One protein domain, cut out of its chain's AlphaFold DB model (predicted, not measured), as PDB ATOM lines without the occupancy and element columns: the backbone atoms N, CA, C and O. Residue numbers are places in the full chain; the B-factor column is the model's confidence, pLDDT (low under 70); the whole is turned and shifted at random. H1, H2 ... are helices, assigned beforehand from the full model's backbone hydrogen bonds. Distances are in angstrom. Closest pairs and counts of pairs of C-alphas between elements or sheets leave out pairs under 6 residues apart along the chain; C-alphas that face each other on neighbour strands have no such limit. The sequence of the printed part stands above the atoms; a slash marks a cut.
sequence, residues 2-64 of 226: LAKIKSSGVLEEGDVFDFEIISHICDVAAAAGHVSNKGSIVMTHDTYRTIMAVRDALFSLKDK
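AT A GLANCE: This is residues 2 to 64 of the 226 residues of an uncharacterized protein of Holosporales bacterium (UniProt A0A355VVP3). Two long helices, H3 and H2, make a loose hairpin, with the long loop of residues 31 to 44 at one end and short H1 at the other. The 63 printed residues hold three named helices, H1, H2, H3 in order, and no named strand: all helix. The whole is loose, radius of gyration of the C-alphas 13.9 A, a rod spanning 41 by 18 by 17 A.

IN THESE COORDINATES: Find C-alpha 45 at (-13.683, 11.631, 26.472); from there H3, residues 45 to 62, runs 26.8 A. H2, residues 14 to 30, runs 24.4 A to C-alpha 30 at (-11.934, 6.730, 40.431). H1, residues 2 to 7, spans 8.7 A.

HOW THE PARTS SIT: H2, with residues 21 to 25 alone, touches residues 48 to 55 of H3; their closest C-alphas, Ile 21 and Arg 55, are 7.0 A apart. This hairpin has a shallow tilt of 24 degrees, opposite ways. H1 and residues 58 to 62 of H3 only just touch, with 3 pairs of C-alphas within 8 A, the closest Lys 6 and Leu 61, 6.0 A. H1 and H2 are apart. Every O i to N i+4 pair is within hydrogen-bond range in H1 and H2, 12 of 14 in H3.

THE WHOLE: The farthest C-alphas, Asn 37 and Asp 63, are 42.1 A apart. The H2 to H3 link is long. The printed part has no cut, and no printed residue is under 70 in pLDDT.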
ATOM      1  N   LEU A   2       3.224  -8.100  25.452       86.19
ATOM      2  CA  LEU A   2       2.206  -8.469  24.442       86.19
ATOM      3  C   LEU A   2       2.225  -9.955  24.034       86.19
ATOM      4  O   LEU A   2       1.172 -10.574  23.931       86.19
ATOM      5  N   ALA A   3       3.415 -10.551  23.896       86.50
ATOM      6  CA  ALA A   3       3.564 -11.988  23.650       86.50
ATOM      7  C   ALA A   3       2.859 -12.849  24.715       86.50
ATOM      8  O   ALA A   3       2.200 -13.823  24.374       86.50
ATOM      9  N   LYS A   4       2.948 -12.447  25.994       88.19
ATOM     10  CA  LYS A   4       2.301 -13.150  27.111       88.19
ATOM     11  C   LYS A   4       0.780 -13.032  27.040       88.19
ATOM     12  O   LYS A   4       0.102 -14.013  27.299       88.19
ATOM     13  N   ILE A   5       0.254 -11.860  26.664       88.38
ATOM     14  CA  ILE A   5      -1.192 -11.665  26.463       88.38
ATOM     15  C   ILE A   5      -1.675 -12.606  25.358       88.38
ATOM     16  O   ILE A   5      -2.585 -13.398  25.589       88.38
ATOM     17  N   LYS A   6      -1.004 -12.597  24.198       90.00
ATOM     18  CA  LYS A   6      -1.370 -13.449  23.061       90.00
ATOM     19  C   LYS A   6      -1.341 -14.943  23.405       90.00
ATOM     20  O   LYS A   6      -2.233 -15.672  22.993       90.00
ATOM     21  N   SER A   7      -0.358 -15.405  24.178       90.38
ATOM     22  CA  SER A   7      -0.247 -16.821  24.556       90.38
ATOM     23  C   SER A   7      -1.072 -17.224  25.785       90.38
ATOM     24  O   SER A   7      -1.052 -18.394  26.151       90.38
ATOM     25  N   SER A   8      -1.738 -16.286  26.467       89.56
ATOM     26  CA  SER A   8      -2.452 -16.566  27.725       89.56
ATOM     27  C   SER A   8      -3.837 -17.191  27.545       89.56
ATOM     28  O   SER A   8      -4.408 -17.660  28.521       89.56
ATOM     29  N   GLY A   9      -4.397 -17.167  26.331       85.94
ATOM     30  CA  GLY A   9      -5.780 -17.584  26.071       85.94
ATOM     31  C   GLY A   9      -6.843 -16.550  26.469       85.94
ATOM     32  O   GLY A   9      -7.990 -16.698  26.066       85.94
ATOM     33  N   VAL A  10      -6.475 -15.455  27.155       89.19
ATOM     34  CA  VAL A  10      -7.425 -14.419  27.624       89.19
ATOM     35  C   VAL A  10      -8.230 -13.763  26.496       89.19
ATOM     36  O   VAL A  10      -9.325 -13.270  26.719       89.19
ATOM     37  N   LEU A  11      -7.702 -13.765  25.267       89.56
ATOM     38  CA  LEU A  11      -8.366 -13.197  24.088       89.56
ATOM     39  C   LEU A  11      -9.393 -14.153  23.452       89.56
ATOM     40  O   LEU A  11     -10.210 -13.725  22.637       89.56
ATOM     41  N   GLU A  12      -9.352 -15.442  23.801       86.62
ATOM     42  CA  GLU A  12     -10.374 -16.417  23.406       86.62
ATOM     43  C   GLU A  12     -11.604 -16.325  24.316       86.62
ATOM     44  O   GLU A  12     -12.733 -16.499  23.858       86.62
ATOM     45  N   GLU A  13     -11.391 -15.958  25.578       80.12
ATOM     46  CA  GLU A  13     -12.425 -15.683  26.576       80.12
ATOM     47  C   GLU A  13     -12.783 -14.188  26.580       80.12
ATOM     48  O   GLU A  13     -12.490 -13.462  27.530       80.12
ATOM     49  N   GLY A  14     -13.404 -13.717  25.491       79.12
ATOM     50  CA  GLY A  14     -13.678 -12.290  25.251       79.12
ATOM     51  C   GLY A  14     -14.323 -11.546  26.430       79.12
ATOM     52  O   GLY A  14     -13.945 -10.409  26.702       79.12
ATOM     53  N   ASP A  15     -15.203 -12.208  27.187       89.44
ATOM     54  CA  ASP A  15     -15.858 -11.634  28.369       89.44
ATOM     55  C   ASP A  15     -14.871 -11.313  29.505       89.44
ATOM     56  O   ASP A  15     -15.011 -10.290  30.173       89.44
ATOM     57  N   VAL A  16     -13.853 -12.156  29.726       90.06
ATOM     58  CA  VAL A  16     -12.829 -11.938  30.767       90.06
ATOM     59  C   VAL A  16     -11.940 -10.761  30.388       90.06
ATOM     60  O   VAL A  16     -11.649  -9.902  31.222       90.06
ATOM     61  N   PHE A  17     -11.541 -10.690  29.119       92.44
ATOM     62  CA  PHE A  17     -10.777  -9.561  28.602       92.44
ATOM     63  C   PHE A  17     -11.568  -8.248  28.694       92.44
ATOM     64  O   PHE A  17     -11.042  -7.251  29.185       92.44
ATOM     65  N   ASP A  18     -12.838  -8.238  28.281       93.19
ATOM     66  CA  ASP A  18     -13.673  -7.039  28.359       93.19
ATOM     67  C   ASP A  18     -13.961  -6.636  29.817       93.19
ATOM     68  O   ASP A  18     -13.970  -5.442  30.131       93.19
ATOM     69  N   PHE A  19     -14.111  -7.597  30.736       94.38
ATOM     70  CA  PHE A  19     -14.231  -7.313  32.167       94.38
ATOM     71  C   PHE A  19     -12.981  -6.627  32.733       94.38
ATOM     72  O   PHE A  19     -13.105  -5.650  33.471       94.38
ATOM     73  N   GLU A  20     -11.783  -7.072  32.346       93.00
ATOM     74  CA  GLU A  20     -10.526  -6.423  32.742       93.00
ATOM     75  C   GLU A  20     -10.447  -4.980  32.219       93.00
ATOM     76  O   GLU A  20     -10.057  -4.063  32.945       93.00
ATOM     77  N   ILE A  21     -10.890  -4.737  30.982       95.62
ATOM     78  CA  ILE A  21     -10.952  -3.381  30.419       95.62
ATOM     79  C   ILE A  21     -11.937  -2.502  31.202       95.62
ATOM     80  O   ILE A  21     -11.618  -1.350  31.502       95.62
ATOM     81  N   ILE A  22     -13.107  -3.028  31.572       96.56
ATOM     82  CA  ILE A  22     -14.083  -2.309  32.407       96.56
ATOM     83  C   ILE A  22     -13.496  -2.000  33.788       96.56
ATOM     84  O   ILE A  22     -13.616  -0.867  34.255       96.56
ATOM     85  N   SER A  23     -12.825  -2.967  34.416       96.12
ATOM     86  CA  SER A  23     -12.132  -2.781  35.695       96.12
ATOM     87  C   SER A  23     -11.121  -1.631  35.610       96.12
ATOM     88  O   SER A  23     -11.156  -0.700  36.415       96.12
ATOM     89  N   HIS A  24     -10.309  -1.606  34.548       95.12
ATOM     90  CA  HIS A  24      -9.358  -0.524  34.306       95.12
ATOM     91  C   HIS A  24     -10.039   0.840  34.091       95.12
ATOM     92  O   HIS A  24      -9.567   1.860  34.594       95.12
ATOM     93  N   ILE A  25     -11.171   0.883  33.375       96.06
ATOM     94  CA  ILE A  25     -11.975   2.104  33.217       96.06
ATOM     95  C   ILE A  25     -12.456   2.605  34.584       96.06
ATOM     96  O   ILE A  25     -12.358   3.802  34.855       96.06
ATOM     97  N   CYS A  26     -12.949   1.719  35.452       94.69
ATOM     98  CA  CYS A  26     -13.382   2.073  36.802       94.69
ATOM     99  C   CYS A  26     -12.230   2.641  37.645       94.69
ATOM    100  O   CYS A  26     -12.406   3.694  38.262       94.69
ATOM    101  N   ASP A  27     -11.052   2.016  37.610       94.50
ATOM    102  CA  ASP A  27      -9.857   2.493  38.317       94.50
ATOM    103  C   ASP A  27      -9.431   3.891  37.848       94.50
ATOM    104  O   ASP A  27      -9.234   4.803  38.658       94.50
ATOM    105  N   VAL A  28      -9.347   4.103  36.531       93.38
ATOM    106  CA  VAL A  28      -8.990   5.412  35.961       93.38
ATOM    107  C   VAL A  28     -10.065   6.459  36.266       93.38
ATOM    108  O   VAL A  28      -9.737   7.616  36.524       93.38
ATOM    109  N   ALA A  29     -11.346   6.082  36.279       92.38
ATOM    110  CA  ALA A  29     -12.434   6.992  36.626       92.38
ATOM    111  C   ALA A  29     -12.415   7.398  38.105       92.38
ATOM    112  O   ALA A  29     -12.683   8.563  38.415       92.38
ATOM    113  N   ALA A  30     -12.065   6.473  39.000       90.75
ATOM    114  CA  ALA A  30     -11.934   6.730  40.431       90.75
ATOM    115  C   ALA A  30     -10.661   7.519  40.788       90.75
ATOM    116  O   ALA A  30     -10.590   8.129  41.862       90.75
ATOM    117  N   ALA A  31      -9.662   7.543  39.898       90.25
ATOM    118  CA  ALA A  31      -8.429   8.287  40.106       90.25
ATOM    119  C   ALA A  31      -8.712   9.773  40.395       90.25
ATOM    120  O   ALA A  31      -9.476  10.441  39.698       90.25
ATOM    121  N   ALA A  32      -8.084  10.284  41.457       85.00
ATOM    122  CA  ALA A  32      -8.299  11.635  41.979       85.00
ATOM    123  C   ALA A  32      -9.757  11.963  42.380       85.00
ATOM    124  O   ALA A  32     -10.119  13.133  42.487       85.00
ATOM    125  N   GLY A  33     -10.586  10.959  42.695       86.00
ATOM    126  CA  GLY A  33     -11.967  11.164  43.161       86.00
ATOM    127  C   GLY A  33     -12.093  11.980  44.457       86.00
ATOM    128  O   GLY A  33     -13.130  12.583  44.711       86.00
ATOM    129  N   HIS A  34     -11.023  12.081  45.253       89.00
ATOM    130  CA  HIS A  34     -10.980  12.955  46.432       89.00
ATOM    131  C   HIS A  34     -10.935  14.456  46.083       89.00
ATOM    132  O   HIS A  34     -11.215  15.284  46.943       89.00
ATOM    133  N   VAL A  35     -10.580  14.817  44.843       88.94
ATOM    134  CA  VAL A  35     -10.458  16.214  44.387       88.94
ATOM    135  C   VAL A  35     -11.808  16.792  43.953       88.94
ATOM    136  O   VAL A  35     -12.054  17.984  44.118       88.94
ATOM    137  N   SER A  36     -12.699  15.967  43.396       86.81
ATOM    138  CA  SER A  36     -13.996  16.404  42.871       86.81
ATOM    139  C   SER A  36     -15.072  15.357  43.122       86.81
ATOM    140  O   SER A  36     -14.966  14.219  42.679       86.81
ATOM    141  N   ASN A  37     -16.167  15.776  43.755       84.88
ATOM    142  CA  ASN A  37     -17.361  14.950  43.949       84.88
ATOM    143  C   ASN A  37     -18.367  15.041  42.785       84.88
ATOM    144  O   ASN A  37     -19.407  14.390  42.829       84.88
ATOM    145  N   LYS A  38     -18.094  15.861  41.759       87.69
ATOM    146  CA  LYS A  38     -19.001  16.079  40.615       87.69
ATOM    147  C   LYS A  38     -18.788  15.092  39.466       87.69
ATOM    148  O   LYS A  38     -19.560  15.102  38.512       87.69
ATOM    149  N   GLY A  39     -17.740  14.277  39.534       86.00
ATOM    150  CA  GLY A  39     -17.355  13.339  38.486       86.00
ATOM    151  C   GLY A  39     -15.841  13.205  38.372       86.00
ATOM    152  O   GLY A  39     -15.089  13.894  39.067       86.00
ATOM    153  N   SER A  40     -15.402  12.319  37.477       90.88
ATOM    154  CA  SER A  40     -13.978  12.080  37.252       90.88
ATOM    155  C   SER A  40     -13.331  13.255  36.526       90.88
ATOM    156  O   SER A  40     -13.781  13.660  35.456       90.88
ATOM    157  N   ILE A  41     -12.241  13.771  37.090       89.75
ATOM    158  CA  ILE A  41     -11.375  14.751  36.417       89.75
ATOM    159  C   ILE A  41     -10.353  14.077  35.491       89.75
ATOM    160  O   ILE A  41      -9.739  14.743  34.662       89.75
ATOM    161  N   VAL A  42     -10.166  12.760  35.637       90.44
ATOM    162  CA  VAL A  42      -9.198  11.965  34.871       90.44
ATOM    163  C   VAL A  42      -9.872  11.295  33.674       90.44
ATOM    164  O   VAL A  42      -9.341  11.351  32.567       90.44
ATOM    165  N   MET A  43     -11.058  10.703  33.858       94.56
ATOM    166  CA  MET A  43     -11.807  10.030  32.791       94.56
ATOM    167  C   MET A  43     -12.524  11.035  31.884       94.56
ATOM    168  O   MET A  43     -13.735  11.240  31.952       94.56
ATOM    169  N   THR A  44     -11.750  11.675  31.016       93.38
ATOM    170  CA  THR A  44     -12.253  12.516  29.926       93.38
ATOM    171  C   THR A  44     -12.661  11.674  28.714       93.38
ATOM    172  O   THR A  44     -12.301  10.500  28.608       93.38
ATOM    173  N   HIS A  45     -13.361  12.284  27.749       94.62
ATOM    174  CA  HIS A  45     -13.683  11.631  26.472       94.62
ATOM    175  C   HIS A  45     -12.427  11.079  25.774       94.62
ATOM    176  O   HIS A  45     -12.415   9.937  25.325       94.62
ATOM    177  N   ASP A  46     -11.349  11.863  25.747       95.38
ATOM    178  CA  ASP A  46     -10.070  11.479  25.148       95.38
ATOM    179  C   ASP A  46      -9.362  10.345  25.905       95.38
ATOM    180  O   ASP A  46      -8.746   9.466  25.291       95.38
ATOM    181  N   THR A  47      -9.494  10.307  27.234       94.81
ATOM    182  CA  THR A  47      -8.980   9.202  28.058       94.81
ATOM    183  C   THR A  47      -9.736   7.911  27.761       94.81
ATOM    184  O   THR A  47      -9.109   6.905  27.431       94.81
ATOM    185  N   TYR A  48     -11.072   7.955  27.768       96.12
ATOM    186  CA  TYR A  48     -11.910   6.813  27.401       96.12
ATOM    187  C   TYR A  48     -11.590   6.312  25.988       96.12
ATOM    188  O   TYR A  48     -11.313   5.134  25.780       96.12
ATOM    189  N   ARG A  49     -11.534   7.225  25.013       96.50
ATOM    190  CA  ARG A  49     -11.193   6.916  23.620       96.50
ATOM    191  C   ARG A  49      -9.818   6.250  23.497       96.50
ATOM    192  O   ARG A  49      -9.663   5.327  22.702       96.50
ATOM    193  N   THR A  50      -8.833   6.678  24.290       96.62
ATOM    194  CA  THR A  50      -7.500   6.048  24.342       96.62
ATOM    195  C   THR A  50      -7.568   4.626  24.883       96.62
ATOM    196  O   THR A  50      -6.986   3.733  24.271       96.62
ATOM    197  N   ILE A  51      -8.299   4.399  25.980       96.69
ATOM    198  CA  ILE A  51      -8.487   3.058  26.552       96.69
ATOM    199  C   ILE A  51      -9.141   2.133  25.524       96.69
ATOM    200  O   ILE A  51      -8.646   1.032  25.301       96.69
ATOM    201  N   MET A  52     -10.178   2.599  24.825       97.50
ATOM    202  CA  MET A  52     -10.839   1.807  23.782       97.50
ATOM    203  C   MET A  52      -9.905   1.486  22.608       97.50
ATOM    204  O   MET A  52      -9.880   0.353  22.143       97.50
ATOM    205  N   ALA A  53      -9.064   2.430  22.175       96.88
ATOM    206  CA  ALA A  53      -8.074   2.153  21.133       96.88
ATOM    207  C   ALA A  53      -7.011   1.133  21.575       96.88
ATOM    208  O   ALA A  53      -6.556   0.328  20.763       96.88
ATOM    209  N   VAL A  54      -6.609   1.149  22.851       96.00
ATOM    210  CA  VAL A  54      -5.727   0.119  23.422       96.00
ATOM    211  C   VAL A  54      -6.445  -1.226  23.472       96.00
ATOM    212  O   VAL A  54      -5.867  -2.228  23.060       96.00
ATOM    213  N   ARG A  55      -7.706  -1.249  23.917       96.00
ATOM    214  CA  ARG A  55      -8.552  -2.445  23.946       96.00
ATOM    215  C   ARG A  55      -8.646  -3.084  22.563       96.00
ATOM    216  O   ARG A  55      -8.347  -4.265  22.432       96.00
ATOM    217  N   ASP A  56      -8.963  -2.309  21.531       95.75
ATOM    218  CA  ASP A  56      -9.083  -2.815  20.160       95.75
ATOM    219  C   ASP A  56      -7.742  -3.313  19.602       95.75
ATOM    220  O   ASP A  56      -7.677  -4.358  18.950       95.75
ATOM    221  N   ALA A  57      -6.645  -2.612  19.902       95.56
ATOM    222  CA  ALA A  57      -5.306  -3.049  19.523       95.56
ATOM    223  C   ALA A  57      -4.912  -4.371  20.200       95.56
ATOM    224  O   ALA A  57      -4.420  -5.277  19.526       95.56
ATOM    225  N   LEU A  58      -5.164  -4.514  21.503       94.88
ATOM    226  CA  LEU A  58      -4.906  -5.747  22.247       94.88
ATOM    227  C   LEU A  58      -5.802  -6.890  21.771       94.88
ATOM    228  O   LEU A  58      -5.300  -7.987  21.554       94.88
ATOM    229  N   PHE A  59      -7.088  -6.634  21.540       94.12
ATOM    230  CA  PHE A  59      -8.018  -7.638  21.028       94.12
ATOM    231  C   PHE A  59      -7.593  -8.147  19.644       94.12
ATOM    232  O   PHE A  59      -7.672  -9.340  19.360       94.12
ATOM    233  N   SER A  60      -7.032  -7.268  18.804       94.19
ATOM    234  CA  SER A  60      -6.525  -7.655  17.485       94.19
ATOM    235  C   SER A  60      -5.373  -8.670  17.523       94.19
ATOM    236  O   SER A  60      -5.139  -9.340  16.520       94.19
ATOM    237  N   LEU A  61      -4.688  -8.852  18.665       93.75
ATOM    238  CA  LEU A  61      -3.639  -9.871  18.827       93.75
ATOM    239  C   LEU A  61      -4.142 -11.303  18.626       93.75
ATOM    240  O   LEU A  61      -3.312 -12.184  18.382       93.75
ATOM    241  N   LYS A  62      -5.459 -11.530  18.721       92.06
ATOM    242  CA  LYS A  62      -6.089 -12.817  18.415       92.06
ATOM    243  C   LYS A  62      -5.656 -13.323  17.038       92.06
ATOM    244  O   LYS A  62      -5.118 -14.419  16.916       92.06
ATOM    245  N   ASP A  63      -5.757 -12.446  16.041       92.56
ATOM    246  CA  ASP A  63      -5.532 -12.792  14.636       92.56
ATOM    247  C   ASP A  63      -4.293 -12.110  14.032       92.56
ATOM    248  O   ASP A  63      -3.838 -12.492  12.956       92.56
ATOM    249  N   LYS A  64      -3.712 -11.117  14.719       94.69
ATOM    250  CA  LYS A  64      -2.583 -10.313  14.226       94.69
ATOM    251  C   LYS A  64      -1.278 -10.564  14.978       94.69
ATOM    252  O   LYS A  64      -1.255 -11.041  16.116       94.69
TER     253      LYS A  64